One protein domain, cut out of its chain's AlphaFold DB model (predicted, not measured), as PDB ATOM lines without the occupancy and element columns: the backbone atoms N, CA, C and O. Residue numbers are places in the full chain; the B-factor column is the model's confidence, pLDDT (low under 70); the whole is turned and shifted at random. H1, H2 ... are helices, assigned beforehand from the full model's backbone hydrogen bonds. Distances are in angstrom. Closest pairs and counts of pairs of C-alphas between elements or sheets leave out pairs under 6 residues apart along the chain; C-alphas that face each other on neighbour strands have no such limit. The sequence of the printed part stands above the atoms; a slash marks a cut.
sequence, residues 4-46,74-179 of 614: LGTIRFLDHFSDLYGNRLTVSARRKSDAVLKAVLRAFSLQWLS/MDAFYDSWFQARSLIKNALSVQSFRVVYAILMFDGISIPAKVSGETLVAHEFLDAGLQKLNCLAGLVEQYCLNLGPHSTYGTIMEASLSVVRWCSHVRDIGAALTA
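What this domain is: This is residues 4 to 46 and 74 to 179 of the 614 residues of an uncharacterized protein of Aspergillus flavus (UniProt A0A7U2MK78). Two pairs of antiparallel helices, H2 with H3 and H5 with H6, pack on opposite sides of the short helix H4 in the middle, and the small helix H1 packs on H4 and H6. The printed part has 149 residues with six named helices, H1 to H6, and no named strand, all helix by class. H2 to H6 form an up-and-down bundle, each running against the one before. The whole is compact, with a radius of gyration of the C-alphas of 16.2 A, and spans 54 by 35 by 25 A.

How they stand to each other: H6, residues 152 to 178, and H5, residues 126 to 147, are a hairpin at a shallow tilt of 20 degrees; their closest C-alphas, of Cys 144 and Gly 154, are 4.7 A apart. H4, residues 97 to 106, is the hub and touches five helices. H6 touches it with residues 164 to 171 alone, the closest C-alphas being Leu 104 and Ser 168, 6.4 A. H2, residues 23 to 42, touches H4 the same way at a shallow tilt of 22 degrees, closest at C-alphas 33 and 102, 5.1 A. H3, residues 74 to 91, touches H2 opposite ways at 27 degrees, a shallow tilt, closest at C-alphas 35 and 84, 5.0 A. H1, residues 4 to 12, touches H4, closest at C-alphas 7 and 97, 5.6 A. H2 and H3 are apart from H5 and H6. In the six helices every O i to N i+4 pair is within hydrogen-bond range.

Where its parts are: H1 begins at C-alpha 4 (34.632, -33.974, 25.167). H2 measures 28.7 A, H3 25.6 A, H5 31.2 A and H6 39.4 A, ending at C-alpha 178 (48.571, -29.803, 2.911).

The domain as a whole: Residues 47 to 73 are cut out; C-alphas 46 and 74 are 7.8 A apart. The link H4 to H5 is long. Residues 46, 74 to 75 and 114 to 119 have pLDDT under 70.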
ATOM      1  N   LEU A   4      34.263 -32.871  24.276       84.56
ATOM      2  CA  LEU A   4      34.632 -33.974  25.167       84.56
ATOM      3  C   LEU A   4      33.402 -34.680  25.767       84.56
ATOM      4  O   LEU A   4      33.400 -35.904  25.906       84.56
ATOM      5  N   GLY A   5      32.356 -33.918  26.099       85.06
ATOM      6  CA  GLY A   5      31.067 -34.446  26.536       85.06
ATOM      7  C   GLY A   5      30.391 -35.297  25.463       85.06
ATOM      8  O   GLY A   5      29.963 -36.401  25.774       85.06
ATOM      9  N   THR A   6      30.372 -34.840  24.204       88.81
ATOM     10  CA  THR A   6      29.758 -35.559  23.068       88.81
ATOM     11  C   THR A   6      30.403 -36.931  22.848       88.81
ATOM     12  O   THR A   6      29.724 -37.949  22.756       88.81
ATOM     13  N   ILE A   7      31.733 -36.983  22.873       92.88
ATOM     14  CA  ILE A   7      32.508 -38.201  22.631       92.88
ATOM     15  C   ILE A   7      32.368 -39.182  23.793       92.88
ATOM     16  O   ILE A   7      32.209 -40.388  23.597       92.88
ATOM     17  N   ARG A   8      32.412 -38.668  25.029       91.94
ATOM     18  CA  ARG A   8      32.198 -39.490  26.222       91.94
ATOM     19  C   ARG A   8      30.775 -40.023  26.283       91.94
ATOM     20  O   ARG A   8      30.617 -41.161  26.706       91.94
ATOM     21  N   PHE A   9      29.791 -39.230  25.864       93.75
ATOM     22  CA  PHE A   9      28.392 -39.631  25.761       93.75
ATOM     23  C   PHE A   9      28.226 -40.785  24.767       93.75
ATOM     24  O   PHE A   9      27.722 -41.837  25.152       93.75
ATOM     25  N   LEU A  10      28.741 -40.645  23.540       95.38
ATOM     26  CA  LEU A  10      28.664 -41.702  22.528       95.38
ATOM     27  C   LEU A  10      29.303 -43.007  23.018       95.38
ATOM     28  O   LEU A  10      28.689 -44.067  22.920       95.38
ATOM     29  N   ASP A  11      30.493 -42.954  23.615       95.44
ATOM     30  CA  ASP A  11      31.123 -44.159  24.159       95.44
ATOM     31  C   ASP A  11      30.411 -44.713  25.404       95.44
ATOM     32  O   ASP A  11      30.478 -45.914  25.669       95.44
ATOM     33  N   HIS A  12      29.776 -43.862  26.214       93.75
ATOM     34  CA  HIS A  12      29.043 -44.300  27.404       93.75
ATOM     35  C   HIS A  12      27.849 -45.176  27.021       93.75
ATOM     36  O   HIS A  12      27.621 -46.201  27.654       93.75
ATOM     37  N   PHE A  13      27.160 -44.819  25.938       92.44
ATOM     38  CA  PHE A  13      26.024 -45.568  25.402       92.44
ATOM     39  C   PHE A  13      26.411 -46.614  24.349       92.44
ATOM     40  O   PHE A  13      25.542 -47.135  23.655       92.44
ATOM     41  N   SER A  14      27.698 -46.955  24.247       94.00
ATOM     42  CA  SER A  14      28.222 -47.874  23.229       94.00
ATOM     43  C   SER A  14      27.564 -49.249  23.210       94.00
ATOM     44  O   SER A  14      27.244 -49.764  22.138       94.00
ATOM     45  N   ASP A  15      27.247 -49.786  24.387       92.75
ATOM     46  CA  ASP A  15      26.552 -51.064  24.517       92.75
ATOM     47  C   ASP A  15      25.142 -51.040  23.882       92.75
ATOM     48  O   ASP A  15      24.680 -52.079  23.409       92.75
ATOM     49  N   LEU A  16      24.472 -49.877  23.827       91.25
ATOM     50  CA  LEU A  16      23.108 -49.750  23.293       91.25
ATOM     51  C   LEU A  16      23.051 -49.889  21.769       91.25
ATOM     52  O   LEU A  16      22.135 -50.520  21.252       91.25
ATOM     53  N   TYR A  17      24.046 -49.359  21.058       92.88
ATOM     54  CA  TYR A  17      24.158 -49.491  19.602       92.88
ATOM     55  C   TYR A  17      25.055 -50.667  19.177       92.88
ATOM     56  O   TYR A  17      25.537 -50.727  18.050       92.88
ATOM     57  N   GLY A  18      25.289 -51.626  20.080       90.31
ATOM     58  CA  GLY A  18      25.971 -52.885  19.772       90.31
ATOM     59  C   GLY A  18      27.502 -52.833  19.804       90.31
ATOM     60  O   GLY A  18      28.146 -53.854  19.564       90.31
ATOM     61  N   ASN A  19      28.108 -51.699  20.162       95.25
ATOM     62  CA  ASN A  19      29.554 -51.579  20.339       95.25
ATOM     63  C   ASN A  19      29.954 -51.862  21.795       95.25
ATOM     64  O   ASN A  19      30.046 -50.959  22.623       95.25
ATOM     65  N   ARG A  20      30.214 -53.128  22.135       92.25
ATOM     66  CA  ARG A  20      30.513 -53.507  23.525       92.25
ATOM     67  C   ARG A  20      31.938 -53.159  23.952       92.25
ATOM     68  O   ARG A  20      32.860 -53.972  23.854       92.25
ATOM     69  N   LEU A  21      32.123 -51.952  24.483       92.50
ATOM     70  CA  LEU A  21      33.411 -51.498  25.003       92.50
ATOM     71  C   LEU A  21      33.746 -52.158  26.347       92.50
ATOM     72  O   LEU A  21      33.195 -51.791  27.390       92.50
ATOM     73  N   THR A  22      34.727 -53.066  26.343       94.38
ATOM     74  CA  THR A  22      35.261 -53.688  27.567       94.38
ATOM     75  C   THR A  22      35.880 -52.655  28.512       94.38
ATOM     76  O   THR A  22      36.334 -51.589  28.094       94.38
ATOM     77  N   VAL A  23      35.975 -52.977  29.805       92.12
ATOM     78  CA  VAL A  23      36.622 -52.100  30.802       92.12
ATOM     79  C   VAL A  23      38.067 -51.769  30.404       92.12
ATOM     80  O   VAL A  23      38.500 -50.624  30.537       92.12
ATOM     81  N   SER A  24      38.795 -52.750  29.861       93.75
ATOM     82  CA  SER A  24      40.156 -52.557  29.347       93.75
ATOM     83  C   SER A  24      40.181 -51.588  28.157       93.75
ATOM     84  O   SER A  24      40.960 -50.635  28.155       93.75
ATOM     85  N   ALA A  25      39.264 -51.753  27.195       93.44
ATOM     86  CA  ALA A  25      39.128 -50.852  26.051       93.44
ATOM     87  C   ALA A  25      38.791 -49.412  26.477       93.44
ATOM     88  O   ALA A  25      39.405 -48.469  25.980       93.44
ATOM     89  N   ARG A  26      37.891 -49.232  27.458       92.75
ATOM     90  CA  ARG A  26      37.557 -47.912  28.021       92.75
ATOM     91  C   ARG A  26      38.781 -47.252  28.659       92.75
ATOM     92  O   ARG A  26      39.092 -46.114  28.318       92.75
ATOM     93  N   ARG A  27      39.520 -47.973  29.513       93.88
ATOM     94  CA  ARG A  27      40.762 -47.468  30.136       93.88
ATOM     95  C   ARG A  27      41.807 -47.085  29.092       93.88
ATOM     96  O   ARG A  27      42.391 -46.010  29.186       93.88
ATOM     97  N   LYS A  28      41.998 -47.928  28.074       95.81
ATOM     98  CA  LYS A  28      42.938 -47.672  26.976       95.81
ATOM     99  C   LYS A  28      42.546 -46.425  26.180       95.81
ATOM    100  O   LYS A  28      43.390 -45.569  25.950       95.81
ATOM    101  N   SER A  29      41.267 -46.283  25.831       96.19
ATOM    102  CA  SER A  29      40.757 -45.114  25.105       96.19
ATOM    103  C   SER A  29      40.894 -43.801  25.891       96.19
ATOM    104  O   SER A  29      41.229 -42.770  25.312       96.19
ATOM    105  N   ASP A  30      40.702 -43.833  27.215       94.75
ATOM    106  CA  ASP A  30      40.870 -42.662  28.084       94.75
ATOM    107  C   ASP A  30      42.349 -42.279  28.249       94.75
ATOM    108  O   ASP A  30      42.685 -41.096  28.203       94.75
ATOM    109  N   ALA A  31      43.244 -43.265  28.366       95.94
ATOM    110  CA  ALA A  31      44.687 -43.032  28.432       95.94
ATOM    111  C   ALA A  31      45.224 -42.363  27.157       95.94
ATOM    112  O   ALA A  31      45.981 -41.398  27.246       95.94
ATOM    113  N   VAL A  32      44.789 -42.830  25.981       97.50
ATOM    114  CA  VAL A  32      45.155 -42.235  24.684       97.50
ATOM    115  C   VAL A  32      44.676 -40.790  24.603       97.50
ATOM    116  O   VAL A  32      45.462 -39.898  24.299       97.50
ATOM    117  N   LEU A  33      43.405 -40.541  24.933       96.31
ATOM    118  CA  LEU A  33      42.831 -39.199  24.884       96.31
ATOM    119  C   LEU A  33      43.560 -38.226  25.821       96.31
ATOM    120  O   LEU A  33      43.854 -37.101  25.427       96.31
ATOM    121  N   LYS A  34      43.893 -38.658  27.041       95.69
ATOM    122  CA  LYS A  34      44.671 -37.852  27.994       95.69
ATOM    123  C   LYS A  34      46.078 -37.549  27.483       95.69
ATOM    124  O   LYS A  34      46.529 -36.416  27.622       95.69
ATOM    125  N   ALA A  35      46.757 -38.535  26.900       96.12
ATOM    126  CA  ALA A  35      48.098 -38.348  26.357       96.12
ATOM    127  C   ALA A  35      48.105 -37.357  25.184       96.12
ATOM    128  O   ALA A  35      48.941 -36.458  25.154       96.12
ATOM    129  N   VAL A  36      47.129 -37.459  24.275       96.25
ATOM    130  CA  VAL A  36      46.980 -36.510  23.163       96.25
ATOM    131  C   VAL A  36      46.650 -35.107  23.664       96.25
ATOM    132  O   VAL A  36      47.279 -34.156  23.218       96.25
ATOM    133  N   LEU A  37      45.726 -34.961  24.620       92.88
ATOM    134  CA  LEU A  37      45.416 -33.655  25.216       92.88
ATOM    135  C   LEU A  37      46.648 -33.031  25.879       92.88
ATOM    136  O   LEU A  37      46.885 -31.839  25.727       92.88
ATOM    137  N   ARG A  38      47.461 -33.837  26.572       92.12
ATOM    138  CA  ARG A  38      48.723 -33.378  27.159       92.12
ATOM    139  C   ARG A  38      49.697 -32.900  26.084       92.12
ATOM    140  O   ARG A  38      50.212 -31.796  26.209       92.12
ATOM    141  N   ALA A  39      49.928 -33.690  25.036       91.88
ATOM    142  CA  ALA A  39      50.795 -33.292  23.927       91.88
ATOM    143  C   ALA A  39      50.286 -32.011  23.241       91.88
ATOM    144  O   ALA A  39      51.066 -31.096  22.992       91.88
ATOM    145  N   PHE A  40      48.972 -31.910  23.020       90.75
ATOM    146  CA  PHE A  40      48.328 -30.736  22.435       90.75
ATOM    147  C   PHE A  40      48.533 -29.480  23.286       90.75
ATOM    148  O   PHE A  40      48.750 -28.407  22.735       90.75
ATOM    149  N   SER A  41      48.476 -29.591  24.614       87.75
ATOM    150  CA  SER A  41      48.731 -28.454  25.503       87.75
ATOM    151  C   SER A  41      50.203 -28.046  25.519       87.75
ATOM    152  O   SER A  41      50.505 -26.859  25.543       87.75
ATOM    153  N   LEU A  42      51.121 -29.018  25.499       86.00
ATOM    154  CA  LEU A  42      52.562 -28.760  25.592       86.00
ATOM    155  C   LEU A  42      53.156 -28.146  24.317       86.00
ATOM    156  O   LEU A  42      54.193 -27.502  24.410       86.00
ATOM    157  N   GLN A  43      52.505 -28.292  23.155       82.62
ATOM    158  CA  GLN A  43      52.993 -27.710  21.893       82.62
ATOM    159  C   GLN A  43      53.061 -26.171  21.912       82.62
ATOM    160  O   GLN A  43      53.720 -25.577  21.067       82.62
ATOM    161  N   TRP A  44      52.353 -25.534  22.850       77.94
ATOM    162  CA  TRP A  44      52.278 -24.078  22.999       77.94
ATOM    163  C   TRP A  44      53.245 -23.529  24.058       77.94
ATOM    164  O   TRP A  44      53.200 -22.341  24.360       77.94
ATOM    165  N   LEU A  45      54.095 -24.376  24.650       70.88
ATOM    166  CA  LEU A  45      55.111 -23.954  25.615       70.88
ATOM    167  C   LEU A  45      56.436 -23.655  24.896       70.88
ATOM    168  O   LEU A  45      56.943 -24.499  24.159       70.88
ATOM    169  N   SER A  46      57.003 -22.465  25.119       46.72
ATOM    170  CA  SER A  46      58.250 -22.024  24.479       46.72
ATOM    171  C   SER A  46      59.463 -22.882  24.861       46.72
ATOM    172  O   SER A  46      59.647 -23.283  26.012       46.72
ATOM    173  N   MET A  74      61.285 -28.449  25.824       59.41
ATOM    174  CA  MET A  74      61.386 -29.139  24.532       59.41
ATOM    175  C   MET A  74      61.422 -30.658  24.681       59.41
ATOM    176  O   MET A  74      60.851 -31.363  23.850       59.41
ATOM    177  N   ASP A  75      62.066 -31.166  25.736       69.44
ATOM    178  CA  ASP A  75      62.090 -32.602  26.026       69.44
ATOM    179  C   ASP A  75      60.711 -33.074  26.495       69.44
ATOM    180  O   ASP A  75      60.246 -34.124  26.068       69.44
ATOM    181  N   ALA A  76      59.985 -32.261  27.269       82.75
ATOM    182  CA  ALA A  76      58.644 -32.607  27.738       82.75
ATOM    183  C   ALA A  76      57.597 -32.665  26.611       82.75
ATOM    184  O   ALA A  76      56.756 -33.573  26.610       82.75
ATOM    185  N   PHE A  77      57.624 -31.720  25.661       88.19
ATOM    186  CA  PHE A  77      56.752 -31.766  24.482       88.19
ATOM    187  C   PHE A  77      57.110 -32.947  23.580       88.19
ATOM    188  O   PHE A  77      56.222 -33.722  23.229       88.19
ATOM    189  N   TYR A  78      58.399 -33.127  23.274       87.56
ATOM    190  CA  TYR A  78      58.897 -34.253  22.486       87.56
ATOM    191  C   TYR A  78      58.463 -35.596  23.094       87.56
ATOM    192  O   TYR A  78      57.772 -36.374  22.435       87.56
ATOM    193  N   ASP A  79      58.763 -35.833  24.373       89.62
ATOM    194  CA  ASP A  79      58.434 -37.080  25.068       89.62
ATOM    195  C   ASP A  79      56.918 -37.318  25.106       89.62
ATOM    196  O   ASP A  79      56.443 -38.429  24.850       89.62
ATOM    197  N   SER A  80      56.132 -36.266  25.363       92.25
ATOM    198  CA  SER A  80      54.667 -36.366  25.393       92.25
ATOM    199  C   SER A  80      54.077 -36.638  24.008       92.25
ATOM    200  O   SER A  80      53.117 -37.402  23.894       92.25
ATOM    201  N   TRP A  81      54.649 -36.055  22.953       93.56
ATOM    202  CA  TRP A  81      54.239 -36.292  21.571       93.56
ATOM    203  C   TRP A  81      54.519 -37.742  21.153       93.56
ATOM    204  O   TRP A  81      53.615 -38.425  20.665       93.56
ATOM    205  N   PHE A  82      55.717 -38.271  21.441       91.75
ATOM    206  CA  PHE A  82      56.055 -39.678  21.177       91.75
ATOM    207  C   PHE A  82      55.208 -40.649  21.999       91.75
ATOM    208  O   PHE A  82      54.752 -41.675  21.483       91.75
ATOM    209  N   GLN A  83      54.948 -40.323  23.266       94.38
ATOM    210  CA  GLN A  83      54.068 -41.115  24.114       94.38
ATOM    211  C   GLN A  83      52.644 -41.158  23.543       94.38
ATOM    212  O   GLN A  83      52.055 -42.237  23.449       94.38
ATOM    213  N   ALA A  84      52.099 -40.012  23.123       96.38
ATOM    214  CA  ALA A  84      50.785 -39.931  22.495       96.38
ATOM    215  C   ALA A  84      50.732 -40.758  21.200       96.38
ATOM    216  O   ALA A  84      49.847 -41.604  21.059       96.38
ATOM    217  N   ARG A  85      51.727 -40.608  20.315       95.06
ATOM    218  CA  ARG A  85      51.876 -41.395  19.078       95.06
ATOM    219  C   ARG A  85      51.886 -42.904  19.339       95.06
ATOM    220  O   ARG A  85      51.142 -43.656  18.709       95.06
ATOM    221  N   SER A  86      52.691 -43.357  20.301       95.56
ATOM    222  CA  SER A  86      52.789 -44.772  20.686       95.56
ATOM    223  C   SER A  86      51.466 -45.313  21.239       95.56
ATOM    224  O   SER A  86      51.019 -46.407  20.879       95.56
ATOM    225  N   LEU A  87      50.786 -44.536  22.086       97.19
ATOM    226  CA  LEU A  87      49.490 -44.924  22.639       97.19
ATOM    227  C   LEU A  87      48.404 -45.002  21.560       97.19
ATOM    228  O   LEU A  87      47.625 -45.957  21.584       97.19
ATOM    229  N   ILE A  88      48.384 -44.073  20.596       97.25
ATOM    230  CA  ILE A  88      47.480 -44.133  19.437       97.25
ATOM    231  C   ILE A  88      47.716 -45.424  18.655       97.25
ATOM    232  O   ILE A  88      46.770 -46.191  18.465       97.25
ATOM    233  N   LYS A  89      48.970 -45.717  18.283       96.25
ATOM    234  CA  LYS A  89      49.339 -46.933  17.540       96.25
ATOM    235  C   LYS A  89      48.857 -48.201  18.245       96.25
ATOM    236  O   LYS A  89      48.254 -49.077  17.632       96.25
ATOM    237  N   ASN A  90      49.040 -48.265  19.562       95.81
ATOM    238  CA  ASN A  90      48.579 -49.390  20.369       95.81
ATOM    239  C   ASN A  90      47.047 -49.480  20.460       95.81
ATOM    240  O   ASN A  90      46.510 -50.562  20.700       95.81
ATOM    241  N   ALA A  91      46.323 -48.372  20.316       96.25
ATOM    242  CA  ALA A  91      44.873 -48.304  20.474       96.25
ATOM    243  C   ALA A  91      44.081 -48.375  19.159       96.25
ATOM    244  O   ALA A  91      42.853 -48.330  19.212       96.25
ATOM    245  N   LEU A  92      44.731 -48.556  18.002       94.69
ATOM    246  CA  LEU A  92      44.057 -48.611  16.695       94.69
ATOM    247  C   LEU A  92      42.961 -49.688  16.610       94.69
ATOM    248  O   LEU A  92      41.949 -49.481  15.940       94.69
ATOM    249  N   SER A  93      43.093 -50.801  17.334       94.44
ATOM    250  CA  SER A  93      42.072 -51.859  17.387       94.44
ATOM    251  C   SER A  93      40.860 -51.528  18.271       94.44
ATOM    252  O   SER A  93      39.839 -52.207  18.194       94.44
ATOM    253  N   VAL A  94      40.926 -50.481  19.101       96.12
ATOM    254  CA  VAL A  94      39.841 -50.107  20.020       96.12
ATOM    255  C   VAL A  94      38.760 -49.326  19.271       96.12
ATOM    256  O   VAL A  94      39.036 -48.282  18.681       96.12
ATOM    257  N   GLN A  95      37.518 -49.811  19.292       95.50
ATOM    258  CA  GLN A  95      36.373 -49.170  18.632       95.50
ATOM    259  C   GLN A  95      35.718 -48.130  19.551       95.50
ATOM    260  O   GLN A  95      34.708 -48.396  20.188       95.50
ATOM    261  N   SER A  96      36.335 -46.954  19.676       96.81
ATOM    262  CA  SER A  96      35.895 -45.892  20.592       96.81
ATOM    263  C   SER A  96      35.974 -44.517  19.934       96.81
ATOM    264  O   SER A  96      36.978 -44.181  19.301       96.81
ATOM    265  N   PHE A  97      34.956 -43.686  20.163       97.06
ATOM    266  CA  PHE A  97      34.935 -42.287  19.739       97.06
ATOM    267  C   PHE A  97      36.023 -41.457  20.434       97.06
ATOM    268  O   PHE A  97      36.525 -40.501  19.842       97.06
ATOM    269  N   ARG A  98      36.458 -41.823  21.654       96.88
ATOM    270  CA  ARG A  98      37.628 -41.192  22.304       96.88
ATOM    271  C   ARG A  98      38.902 -41.407  21.499       96.88
ATOM    272  O   ARG A  98      39.687 -40.474  21.374       96.88
ATOM    273  N   VAL A  99      39.093 -42.602  20.936       97.56
ATOM    274  CA  VAL A  99      40.251 -42.904  20.078       97.56
ATOM    275  C   VAL A  99      40.143 -42.170  18.744       97.56
ATOM    276  O   VAL A  99      41.130 -41.586  18.313       97.56
ATOM    277  N   VAL A 100      38.951 -42.127  18.131       97.06
ATOM    278  CA  VAL A 100      38.707 -41.330  16.911       97.06
ATOM    279  C   VAL A 100      39.095 -39.872  17.139       97.06
ATOM    280  O   VAL A 100      39.914 -39.329  16.408       97.06
ATOM    281  N   TYR A 101      38.563 -39.239  18.184       96.06
ATOM    282  CA  TYR A 101      38.857 -37.837  18.458       96.06
ATOM    283  C   TYR A 101      40.323 -37.592  18.818       96.06
ATOM    284  O   TYR A 101      40.890 -36.587  18.404       96.06
ATOM    285  N   ALA A 102      40.953 -38.510  19.555       96.94
ATOM    286  CA  ALA A 102      42.376 -38.422  19.857       96.94
ATOM    287  C   ALA A 102      43.232 -38.458  18.578       96.94
ATOM    288  O   ALA A 102      44.160 -37.668  18.461       96.94
ATOM    289  N   ILE A 103      42.889 -39.300  17.598       97.00
ATOM    290  CA  ILE A 103      43.553 -39.321  16.284       97.00
ATOM    291  C   ILE A 103      43.364 -37.982  15.560       97.00
ATOM    292  O   ILE A 103      44.345 -37.371  15.152       97.00
ATOM    293  N   LEU A 104      42.122 -37.489  15.460       94.00
ATOM    294  CA  LEU A 104      41.811 -36.220  14.787       94.00
ATOM    295  C   LEU A 104      42.502 -35.017  15.448       94.00
ATOM    296  O   LEU A 104      42.907 -34.068  14.780       94.00
ATOM    297  N   MET A 105      42.622 -35.026  16.774       92.81
ATOM    298  CA  MET A 105      43.321 -33.978  17.509       92.81
ATOM    299  C   MET A 105      44.832 -34.069  17.305       92.81
ATOM    300  O   MET A 105      45.444 -33.043  17.027       92.81
ATOM    301  N   PHE A 106      45.408 -35.269  17.414       94.75
ATOM    302  CA  PHE A 106      46.841 -35.507  17.237       94.75
ATOM    303  C   PHE A 106      47.328 -35.122  15.840       94.75
ATOM    304  O   PHE A 106      48.397 -34.542  15.712       94.75
ATOM    305  N   ASP A 107      46.506 -35.362  14.820       91.88
ATOM    306  CA  ASP A 107      46.766 -34.956  13.436       91.88
ATOM    307  C   ASP A 107      46.970 -33.437  13.270       91.88
ATOM    308  O   ASP A 107      47.670 -32.991  12.370       91.88
ATOM    309  N   GLY A 108      46.389 -32.635  14.170       86.44
ATOM    310  CA  GLY A 108      46.572 -31.184  14.205       86.44
ATOM    311  C   GLY A 108      47.660 -30.693  15.164       86.44
ATOM    312  O   GLY A 108      47.734 -29.487  15.380       86.44
ATOM    313  N   ILE A 109      48.438 -31.582  15.794       89.44
ATOM    314  CA  ILE A 109      49.554 -31.201  16.673       89.44
ATOM    315  C   ILE A 109      50.822 -31.054  15.832       89.44
ATOM    316  O   ILE A 109      51.168 -31.950  15.064       89.44
ATOM    317  N   SER A 110      51.553 -29.955  16.028       84.50
ATOM    318  CA  SER A 110      52.836 -29.715  15.358       84.50
ATOM    319  C   SER A 110      53.844 -30.847  15.608       84.50
ATOM    320  O   SER A 110      53.951 -31.366  16.720       84.50
ATOM    321  N   ILE A 111      54.621 -31.225  14.592       85.00
ATOM    322  CA  ILE A 111      55.681 -32.235  14.741       85.00
ATOM    323  C   ILE A 111      56.876 -31.599  15.482       85.00
ATOM    324  O   ILE A 111      57.332 -30.531  15.064       85.00
ATOM    325  N   PRO A 112      57.415 -32.213  16.555       83.81
ATOM    326  CA  PRO A 112      58.572 -31.664  17.261       83.81
ATOM    327  C   PRO A 112      59.813 -31.553  16.354       83.81
ATOM    328  O   PRO A 112      60.167 -32.496  15.650       83.81
ATOM    329  N   ALA A 113      60.536 -30.430  16.422       72.25
ATOM    330  CA  ALA A 113      61.691 -30.157  15.553       72.25
ATOM    331  C   ALA A 113      62.847 -31.176  15.690       72.25
ATOM    332  O   ALA A 113      63.576 -31.428  14.733       72.25
ATOM    333  N   LYS A 114      62.991 -31.817  16.862       69.50
ATOM    334  CA  LYS A 114      64.026 -32.835  17.147       69.50
ATOM    335  C   LYS A 114      63.865 -34.142  16.357       69.50
ATOM    336  O   LYS A 114      64.702 -35.027  16.479       69.50
ATOM    337  N   VAL A 115      62.803 -34.290  15.567       66.88
ATOM    338  CA  VAL A 115      62.485 -35.533  14.848       66.88
ATOM    339  C   VAL A 115      63.130 -35.596  13.445       66.88
ATOM    340  O   VAL A 115      62.885 -36.520  12.674       66.88
ATOM    341  N   SER A 116      64.009 -34.647  13.101       50.84
ATOM    342  CA  SER A 116      64.756 -34.633  11.833       50.84
ATOM    343  C   SER A 116      65.629 -35.890  11.659       50.84
ATOM    344  O   SER A 116      66.763 -35.930  12.131       50.84
ATOM    345  N   GLY A 117      65.113 -36.911  10.965       54.84
ATOM    346  CA  GLY A 117      65.860 -38.120  10.595       54.84
ATOM    347  C   GLY A 117      65.043 -39.416  10.531       54.84
ATOM    348  O   GLY A 117      65.474 -40.357   9.868       54.84
ATOM    349  N   GLU A 118      63.863 -39.483  11.158       57.94
ATOM    350  CA  GLU A 118      62.941 -40.618  10.988       57.94
ATOM    351  C   GLU A 118      61.996 -40.377   9.802       57.94
ATOM    352  O   GLU A 118      61.497 -39.269   9.606       57.94
ATOM    353  N   THR A 119      61.714 -41.415   9.009       59.28
ATOM    354  CA  THR A 119      60.715 -41.361   7.929       59.28
ATOM    355  C   THR A 119      59.311 -41.272   8.536       59.28
ATOM    356  O   THR A 119      58.626 -42.282   8.702       59.28
ATOM    357  N   LEU A 120      58.883 -40.072   8.933       71.19
ATOM    358  CA  LEU A 120      57.512 -39.850   9.379       71.19
ATOM    359  C   LEU A 120      56.559 -39.765   8.203       71.19
ATOM    360  O   LEU A 120      56.752 -39.002   7.262       71.19
ATOM    361  N   VAL A 121      55.490 -40.542   8.317       75.19
ATOM    362  CA  VAL A 121      54.351 -40.478   7.415       75.19
ATOM    363  C   VAL A 121      53.451 -39.348   7.908       75.19
ATOM    364  O   VAL A 121      52.928 -39.410   9.023       75.19
ATOM    365  N   ALA A 122      53.295 -38.295   7.105       76.44
ATOM    366  CA  ALA A 122      52.314 -37.248   7.384       76.44
ATOM    367  C   ALA A 122      50.919 -37.877   7.518       76.44
ATOM    368  O   ALA A 122      50.582 -38.796   6.773       76.44
ATOM    369  N   HIS A 123      50.125 -37.402   8.478       86.88
ATOM    370  CA  HIS A 123      48.773 -37.912   8.725       86.88
ATOM    371  C   HIS A 123      48.697 -39.433   8.997       86.88
ATOM    372  O   HIS A 123      47.680 -40.065   8.720       86.88
ATOM    373  N   GLU A 124      49.750 -40.025   9.588       88.38
ATOM    374  CA  GLU A 124      49.941 -41.479   9.800       88.38
ATOM    375  C   GLU A 124      48.690 -42.247  10.263       88.38
ATOM    376  O   GLU A 124      48.461 -43.383   9.847       88.38
ATOM    377  N   PHE A 125      47.885 -41.657  11.150       94.31
ATOM    378  CA  PHE A 125      46.722 -42.325  11.743       94.31
ATOM    379  C   PHE A 125      45.380 -41.851  11.193       94.31
ATOM    380  O   PHE A 125      44.357 -42.443  11.548       94.31
ATOM    381  N   LEU A 126      45.357 -40.795  10.374       92.81
ATOM    382  CA  LEU A 126      44.127 -40.115   9.971       92.81
ATOM    383  C   LEU A 126      43.162 -41.091   9.295       92.81
ATOM    384  O   LEU A 126      42.021 -41.229   9.730       92.81
ATOM    385  N   ASP A 127      43.657 -41.869   8.337       91.44
ATOM    386  CA  ASP A 127      42.895 -42.896   7.627       91.44
ATOM    387  C   ASP A 127      42.251 -43.934   8.546       91.44
ATOM    388  O   ASP A 127      41.063 -44.244   8.424       91.44
ATOM    389  N   ALA A 128      43.022 -44.443   9.506       93.44
ATOM    390  CA  ALA A 128      42.521 -45.397  10.485       93.44
ATOM    391  C   ALA A 128      41.452 -44.759  11.392       93.44
ATOM    392  O   ALA A 128      40.480 -45.416  11.772       93.44
ATOM    393  N   GLY A 129      41.607 -43.473  11.723       94.38
ATOM    394  CA  GLY A 129      40.618 -42.684  12.456       94.38
ATOM    395  C   GLY A 129      39.314 -42.499  11.678       94.38
ATOM    396  O   GLY A 129      38.239 -42.720  12.238       94.38
ATOM    397  N   LEU A 130      39.399 -42.160  10.390       92.81
ATOM    398  CA  LEU A 130      38.246 -41.973   9.502       92.81
ATOM    399  C   LEU A 130      37.493 -43.284   9.258       92.81
ATOM    400  O   LEU A 130      36.270 -43.333   9.386       92.81
ATOM    401  N   GLN A 131      38.209 -44.380   8.994       93.50
ATOM    402  CA  GLN A 131      37.598 -45.702   8.841       93.50
ATOM    403  C   GLN A 131      36.867 -46.133  10.120       93.50
ATOM    404  O   GLN A 131      35.750 -46.653  10.072       93.50
ATOM    405  N   LYS A 132      37.482 -45.886  11.282       94.62
ATOM    406  CA  LYS A 132      36.883 -46.162  12.591       94.62
ATOM    407  C   LYS A 132      35.631 -45.325  12.833       94.62
ATOM    408  O   LYS A 132      34.635 -45.865  13.312       94.62
ATOM    409  N   LEU A 133      35.666 -44.040  12.481       94.81
ATOM    410  CA  LEU A 133      34.498 -43.170  12.553       94.81
ATOM    411  C   LEU A 133      33.359 -43.707  11.690       94.81
ATOM    412  O   LEU A 133      32.255 -43.831  12.200       94.81
ATOM    413  N   ASN A 134      33.618 -44.079  10.435       92.31
ATOM    414  CA  ASN A 134      32.584 -44.605   9.538       92.31
ATOM    415  C   ASN A 134      31.916 -45.869  10.101       92.31
ATOM    416  O   ASN A 134      30.693 -45.982  10.074       92.31
ATOM    417  N   CYS A 135      32.701 -46.784  10.677       94.00
ATOM    418  CA  CYS A 135      32.174 -47.987  11.326       94.00
ATOM    419  C   CYS A 135      31.270 -47.650  12.525       94.00
ATOM    420  O   CYS A 135      30.126 -48.096  12.597       94.00
ATOM    421  N   LEU A 136      31.759 -46.822  13.455       95.94
ATOM    422  CA  LEU A 136      31.004 -46.446  14.654       95.94
ATOM    423  C   LEU A 136      29.772 -45.593  14.328       95.94
ATOM    424  O   LEU A 136      28.735 -45.746  14.968       95.94
ATOM    425  N   ALA A 137      29.880 -44.715  13.331       93.88
ATOM    426  CA  ALA A 137      28.783 -43.897  12.841       93.88
ATOM    427  C   ALA A 137      27.636 -44.770  12.326       93.88
ATOM    428  O   ALA A 137      26.504 -44.557  12.745       93.88
ATOM    429  N   GLY A 138      27.937 -45.796  11.520       93.31
ATOM    430  CA  GLY A 138      26.923 -46.719  11.009       93.31
ATOM    431  C   GLY A 138      26.152 -47.439  12.121       93.31
ATOM    432  O   GLY A 138      24.933 -47.570  12.037       93.31
ATOM    433  N   LEU A 139      26.833 -47.836  13.204       95.81
ATOM    434  CA  LEU A 139      26.176 -48.444  14.368       95.81
ATOM    435  C   LEU A 139      25.231 -47.465  15.078       95.81
ATOM    436  O   LEU A 139      24.099 -47.816  15.409       95.81
ATOM    437  N   VAL A 140      25.690 -46.229  15.302       94.56
ATOM    438  CA  VAL A 140      24.887 -45.182  15.949       94.56
ATOM    439  C   VAL A 140      23.674 -44.823  15.091       94.56
ATOM    440  O   VAL A 140      22.568 -44.752  15.615       94.56
ATOM    441  N   GLU A 141      23.849 -44.652  13.782       93.50
ATOM    442  CA  GLU A 141      22.761 -44.338  12.849       93.50
ATOM    443  C   GLU A 141      21.712 -45.447  12.805       93.50
ATOM    444  O   GLU A 141      20.520 -45.169  12.917       93.50
ATOM    445  N   GLN A 142      22.141 -46.709  12.727       93.44
ATOM    446  CA  GLN A 142      21.224 -47.846  12.770       93.44
ATOM    447  C   GLN A 142      20.434 -47.885  14.084       93.44
ATOM    448  O   GLN A 142      19.234 -48.163  14.088       93.44
ATOM    449  N   TYR A 143      21.083 -47.579  15.206       93.12
ATOM    450  CA  TYR A 143      20.408 -47.504  16.495       93.12
ATOM    451  C   TYR A 143      19.415 -46.335  16.568       93.12
ATOM    452  O   TYR A 143      18.294 -46.524  17.038       93.12
ATOM    453  N   CYS A 144      19.764 -45.158  16.045       90.88
ATOM    454  CA  CYS A 144      18.849 -44.017  15.964       90.88
ATOM    455  C   CYS A 144      17.620 -44.319  15.093       90.88
ATOM    456  O   CYS A 144      16.504 -43.989  15.493       90.88
ATOM    457  N   LEU A 145      17.792 -45.026  13.968       90.62
ATOM    458  CA  LEU A 145      16.672 -45.489  13.138       90.62
ATOM    459  C   LEU A 145      15.700 -46.377  13.929       90.62
ATOM    460  O   LEU A 145      14.488 -46.209  13.810       90.62
ATOM    461  N   ASN A 146      16.217 -47.265  14.784       90.38
ATOM    462  CA  ASN A 146      15.393 -48.131  15.634       90.38
ATOM    463  C   ASN A 146      14.632 -47.363  16.727       90.38
ATOM    464  O   ASN A 146      13.561 -47.795  17.149       90.38
ATOM    465  N   LEU A 147      15.175 -46.239  17.204       89.12
ATOM    466  CA  LEU A 147      14.523 -45.395  18.208       89.12
ATOM    467  C   LEU A 147      13.375 -44.549  17.635       89.12
ATOM    468  O   LEU A 147      12.509 -44.101  18.389       89.12
ATOM    469  N   GLY A 148      13.365 -44.332  16.319       81.94
ATOM    470  CA  GLY A 148      12.359 -43.538  15.626       81.94
ATOM    471  C   GLY A 148      12.539 -42.017  15.779       81.94
ATOM    472  O   GLY A 148      13.282 -41.533  16.636       81.94
ATOM    473  N   PRO A 149      11.824 -41.225  14.957       81.50
ATOM    474  CA  PRO A 149      12.068 -39.788  14.775       81.50
ATOM    475  C   PRO A 149      11.706 -38.910  15.985       81.50
ATOM    476  O   PRO A 149      12.027 -37.726  15.999       81.50
ATOM    477  N   HIS A 150      11.032 -39.465  16.995       85.56
ATOM    478  CA  HIS A 150      10.590 -38.733  18.188       85.56
ATOM    479  C   HIS A 150      11.451 -39.014  19.428       85.56
ATOM    480  O   HIS A 150      11.167 -38.493  20.506       85.56
ATOM    481  N   SER A 151      12.496 -39.839  19.307       88.00
ATOM    482  CA  SER A 151      13.359 -40.171  20.437       88.00
ATOM    483  C   SER A 151      14.340 -39.048  20.753       88.00
ATOM    484  O   SER A 151      15.256 -38.767  19.979       88.00
ATOM    485  N   THR A 152      14.230 -38.477  21.954       85.81
ATOM    486  CA  THR A 152      15.196 -37.495  22.466       85.81
ATOM    487  C   THR A 152      16.620 -38.060  22.511       85.81
ATOM    488  O   THR A 152      17.575 -37.349  22.204       85.81
ATOM    489  N   TYR A 153      16.783 -39.349  22.841       84.69
ATOM    490  CA  TYR A 153      18.094 -40.007  22.825       84.69
ATOM    491  C   TYR A 153      18.646 -40.157  21.406       84.69
ATOM    492  O   TYR A 153      19.841 -39.938  21.215       84.69
ATOM    493  N   GLY A 154      17.786 -40.456  20.425       86.88
ATOM    494  CA  GLY A 154      18.157 -40.469  19.009       86.88
ATOM    495  C   GLY A 154      18.677 -39.103  18.561       86.88
ATOM    496  O   GLY A 154      19.798 -39.002  18.070       86.88
ATOM    497  N   THR A 155      17.942 -38.029  18.870       84.06
ATOM    498  CA  THR A 155      18.347 -36.652  18.540       84.06
ATOM    499  C   THR A 155      19.694 -36.267  19.163       84.06
ATOM    500  O   THR A 155      20.539 -35.665  18.500       84.06
ATOM    501  N   ILE A 156      19.938 -36.616  20.433       86.00
ATOM    502  CA  ILE A 156      21.211 -36.300  21.105       86.00
ATOM    503  C   ILE A 156      22.367 -37.132  20.522       86.00
ATOM    504  O   ILE A 156      23.477 -36.609  20.380       86.00
ATOM    505  N   MET A 157      22.140 -38.402  20.167       89.75
ATOM    506  CA  MET A 157      23.148 -39.254  19.521       89.75
ATOM    507  C   MET A 157      23.514 -38.748  18.125       89.75
ATOM    508  O   MET A 157      24.701 -38.617  17.831       89.75
ATOM    509  N   GLU A 158      22.528 -38.377  17.309       87.69
ATOM    510  CA  GLU A 158      22.739 -37.780  15.984       87.69
ATOM    511  C   GLU A 158      23.493 -36.451  16.078       87.69
ATOM    512  O   GLU A 158      24.487 -36.244  15.379       87.69
ATOM    513  N   ALA A 159      23.094 -35.572  17.005       83.25
ATOM    514  CA  ALA A 159      23.787 -34.308  17.239       83.25
ATOM    515  C   ALA A 159      25.240 -34.526  17.699       83.25
ATOM    516  O   ALA A 159      26.155 -33.851  17.225       83.25
ATOM    517  N   SER A 160      25.475 -35.496  18.589       87.25
ATOM    518  CA  SER A 160      26.824 -35.857  19.047       87.25
ATOM    519  C   SER A 160      27.681 -36.402  17.905       87.25
ATOM    520  O   SER A 160      28.838 -36.010  17.762       87.25
ATOM    521  N   LEU A 161      27.114 -37.275  17.068       90.06
ATOM    522  CA  LEU A 161      27.795 -37.842  15.908       90.06
ATOM    523  C   LEU A 161      28.134 -36.762  14.873       90.06
ATOM    524  O   LEU A 161      29.236 -36.761  14.325       90.06
ATOM    525  N   SER A 162      27.231 -35.801  14.661       83.38
ATOM    526  CA  SER A 162      27.458 -34.661  13.770       83.38
ATOM    527  C   SER A 162      28.657 -33.815  14.204       83.38
ATOM    528  O   SER A 162      29.404 -33.351  13.345       83.38
ATOM    529  N   VAL A 163      28.878 -33.629  15.511       82.12
ATOM    530  CA  VAL A 163      30.058 -32.908  16.025       82.12
ATOM    531  C   VAL A 163      31.347 -33.658  15.682       82.12
ATOM    532  O   VAL A 163      32.304 -33.049  15.209       82.12
ATOM    533  N   VAL A 164      31.373 -34.983  15.864       85.25
ATOM    534  CA  VAL A 164      32.561 -35.795  15.542       85.25
ATOM    535  C   VAL A 164      32.838 -35.798  14.035       85.25
ATOM    536  O   VAL A 164      33.992 -35.638  13.635       85.25
ATOM    537  N   ARG A 165      31.792 -35.901  13.200       86.69
ATOM    538  CA  ARG A 165      31.893 -35.792  11.734       86.69
ATOM    539  C   ARG A 165      32.439 -34.441  11.290       86.69
ATOM    540  O   ARG A 165      33.284 -34.367  10.405       86.69
ATOM    541  N   TRP A 166      32.004 -33.362  11.933       82.50
ATOM    542  CA  TRP A 166      32.525 -32.032  11.640       82.50
ATOM    543  C   TRP A 166      34.034 -31.949  11.906       82.50
ATOM    544  O   TRP A 166      34.792 -31.534  11.031       82.50
ATOM    545  N   CYS A 167      34.496 -32.438  13.065       82.81
ATOM    546  CA  CYS A 167      35.927 -32.504  13.371       82.81
ATOM    547  C   CYS A 167      36.705 -33.356  12.358       82.81
ATOM    548  O   CYS A 167      37.829 -32.998  12.004       82.81
ATOM    549  N   SER A 168      36.127 -34.462  11.876       85.88
ATOM    550  CA  SER A 168      36.786 -35.304  10.877       85.88
ATOM    551  C   SER A 168      36.861 -34.647   9.504       85.88
ATOM    552  O   SER A 168      37.901 -34.750   8.866       85.88
ATOM    553  N   HIS A 169      35.827 -33.914   9.072       82.12
ATOM    554  CA  HIS A 169      35.862 -33.170   7.807       82.12
ATOM    555  C   HIS A 169      36.958 -32.106   7.797       82.12
ATOM    556  O   HIS A 169      37.687 -31.999   6.816       82.12
ATOM    557  N   VAL A 170      37.118 -31.357   8.895       80.56
ATOM    558  CA  VAL A 170      38.184 -30.348   9.012       80.56
ATOM    559  C   VAL A 170      39.565 -30.981   8.824       80.56
ATOM    560  O   VAL A 170      40.411 -30.407   8.144       80.56
ATOM    561  N   ARG A 171      39.805 -32.158   9.414       87.00
ATOM    562  CA  ARG A 171      41.106 -32.841   9.325       87.00
ATOM    563  C   ARG A 171      41.336 -33.512   7.977       87.00
ATOM    564  O   ARG A 171      42.401 -33.338   7.407       87.00
ATOM    565  N   ASP A 172      40.329 -34.193   7.443       85.62
ATOM    566  CA  ASP A 172      40.396 -34.865   6.142       85.62
ATOM    567  C   ASP A 172      40.651 -33.867   4.994       85.62
ATOM    568  O   ASP A 172      41.525 -34.074   4.155       85.62
ATOM    569  N   ILE A 173      39.956 -32.722   5.008       80.62
ATOM    570  CA  ILE A 173      40.173 -31.639   4.036       80.62
ATOM    571  C   ILE A 173      41.525 -30.960   4.267       80.62
ATOM    572  O   ILE A 173      42.243 -30.697   3.306       80.62
ATOM    573  N   GLY A 174      41.884 -30.689   5.526       79.94
ATOM    574  CA  GLY A 174      43.180 -30.107   5.877       79.94
ATOM    575  C   GLY A 174      44.337 -30.935   5.322       79.94
ATOM    576  O   GLY A 174      45.169 -30.394   4.601       79.94
ATOM    577  N   ALA A 175      44.320 -32.249   5.558       84.19
ATOM    578  CA  ALA A 175      45.315 -33.178   5.034       84.19
ATOM    579  C   ALA A 175      45.368 -33.179   3.500       84.19
ATOM    580  O   ALA A 175      46.452 -33.130   2.924       84.19
ATOM    581  N   ALA A 176      44.216 -33.163   2.822       82.25
ATOM    582  CA  ALA A 176      44.172 -33.108   1.359       82.25
ATOM    583  C   ALA A 176      44.723 -31.785   0.788       82.25
ATOM    584  O   ALA A 176      45.330 -31.746  -0.288       82.25
ATOM    585  N   LEU A 177      44.564 -30.679   1.522       76.44
ATOM    586  CA  LEU A 177      45.149 -29.388   1.162       76.44
ATOM    587  C   LEU A 177      46.666 -29.362   1.391       76.44
ATOM    588  O   LEU A 177      47.390 -28.852   0.534       76.44
ATOM    589  N   THR A 178      47.163 -29.938   2.487       76.12
ATOM    590  CA  THR A 178      48.571 -29.803   2.911       76.12
ATOM    591  C   THR A 178      49.492 -30.939   2.470       76.12
ATOM    592  O   THR A 178      50.702 -30.743   2.434       76.12
ATOM    593  N   ALA A 179      48.951 -32.102   2.114       77.81
ATOM    594  CA  ALA A 179      49.707 -33.294   1.736       77.81
ATOM    595  C   ALA A 179      49.131 -33.952   0.467       77.81
ATOM    596  O   ALA A 179      48.182 -33.441  -0.137       77.81
TER     597      ALA A 179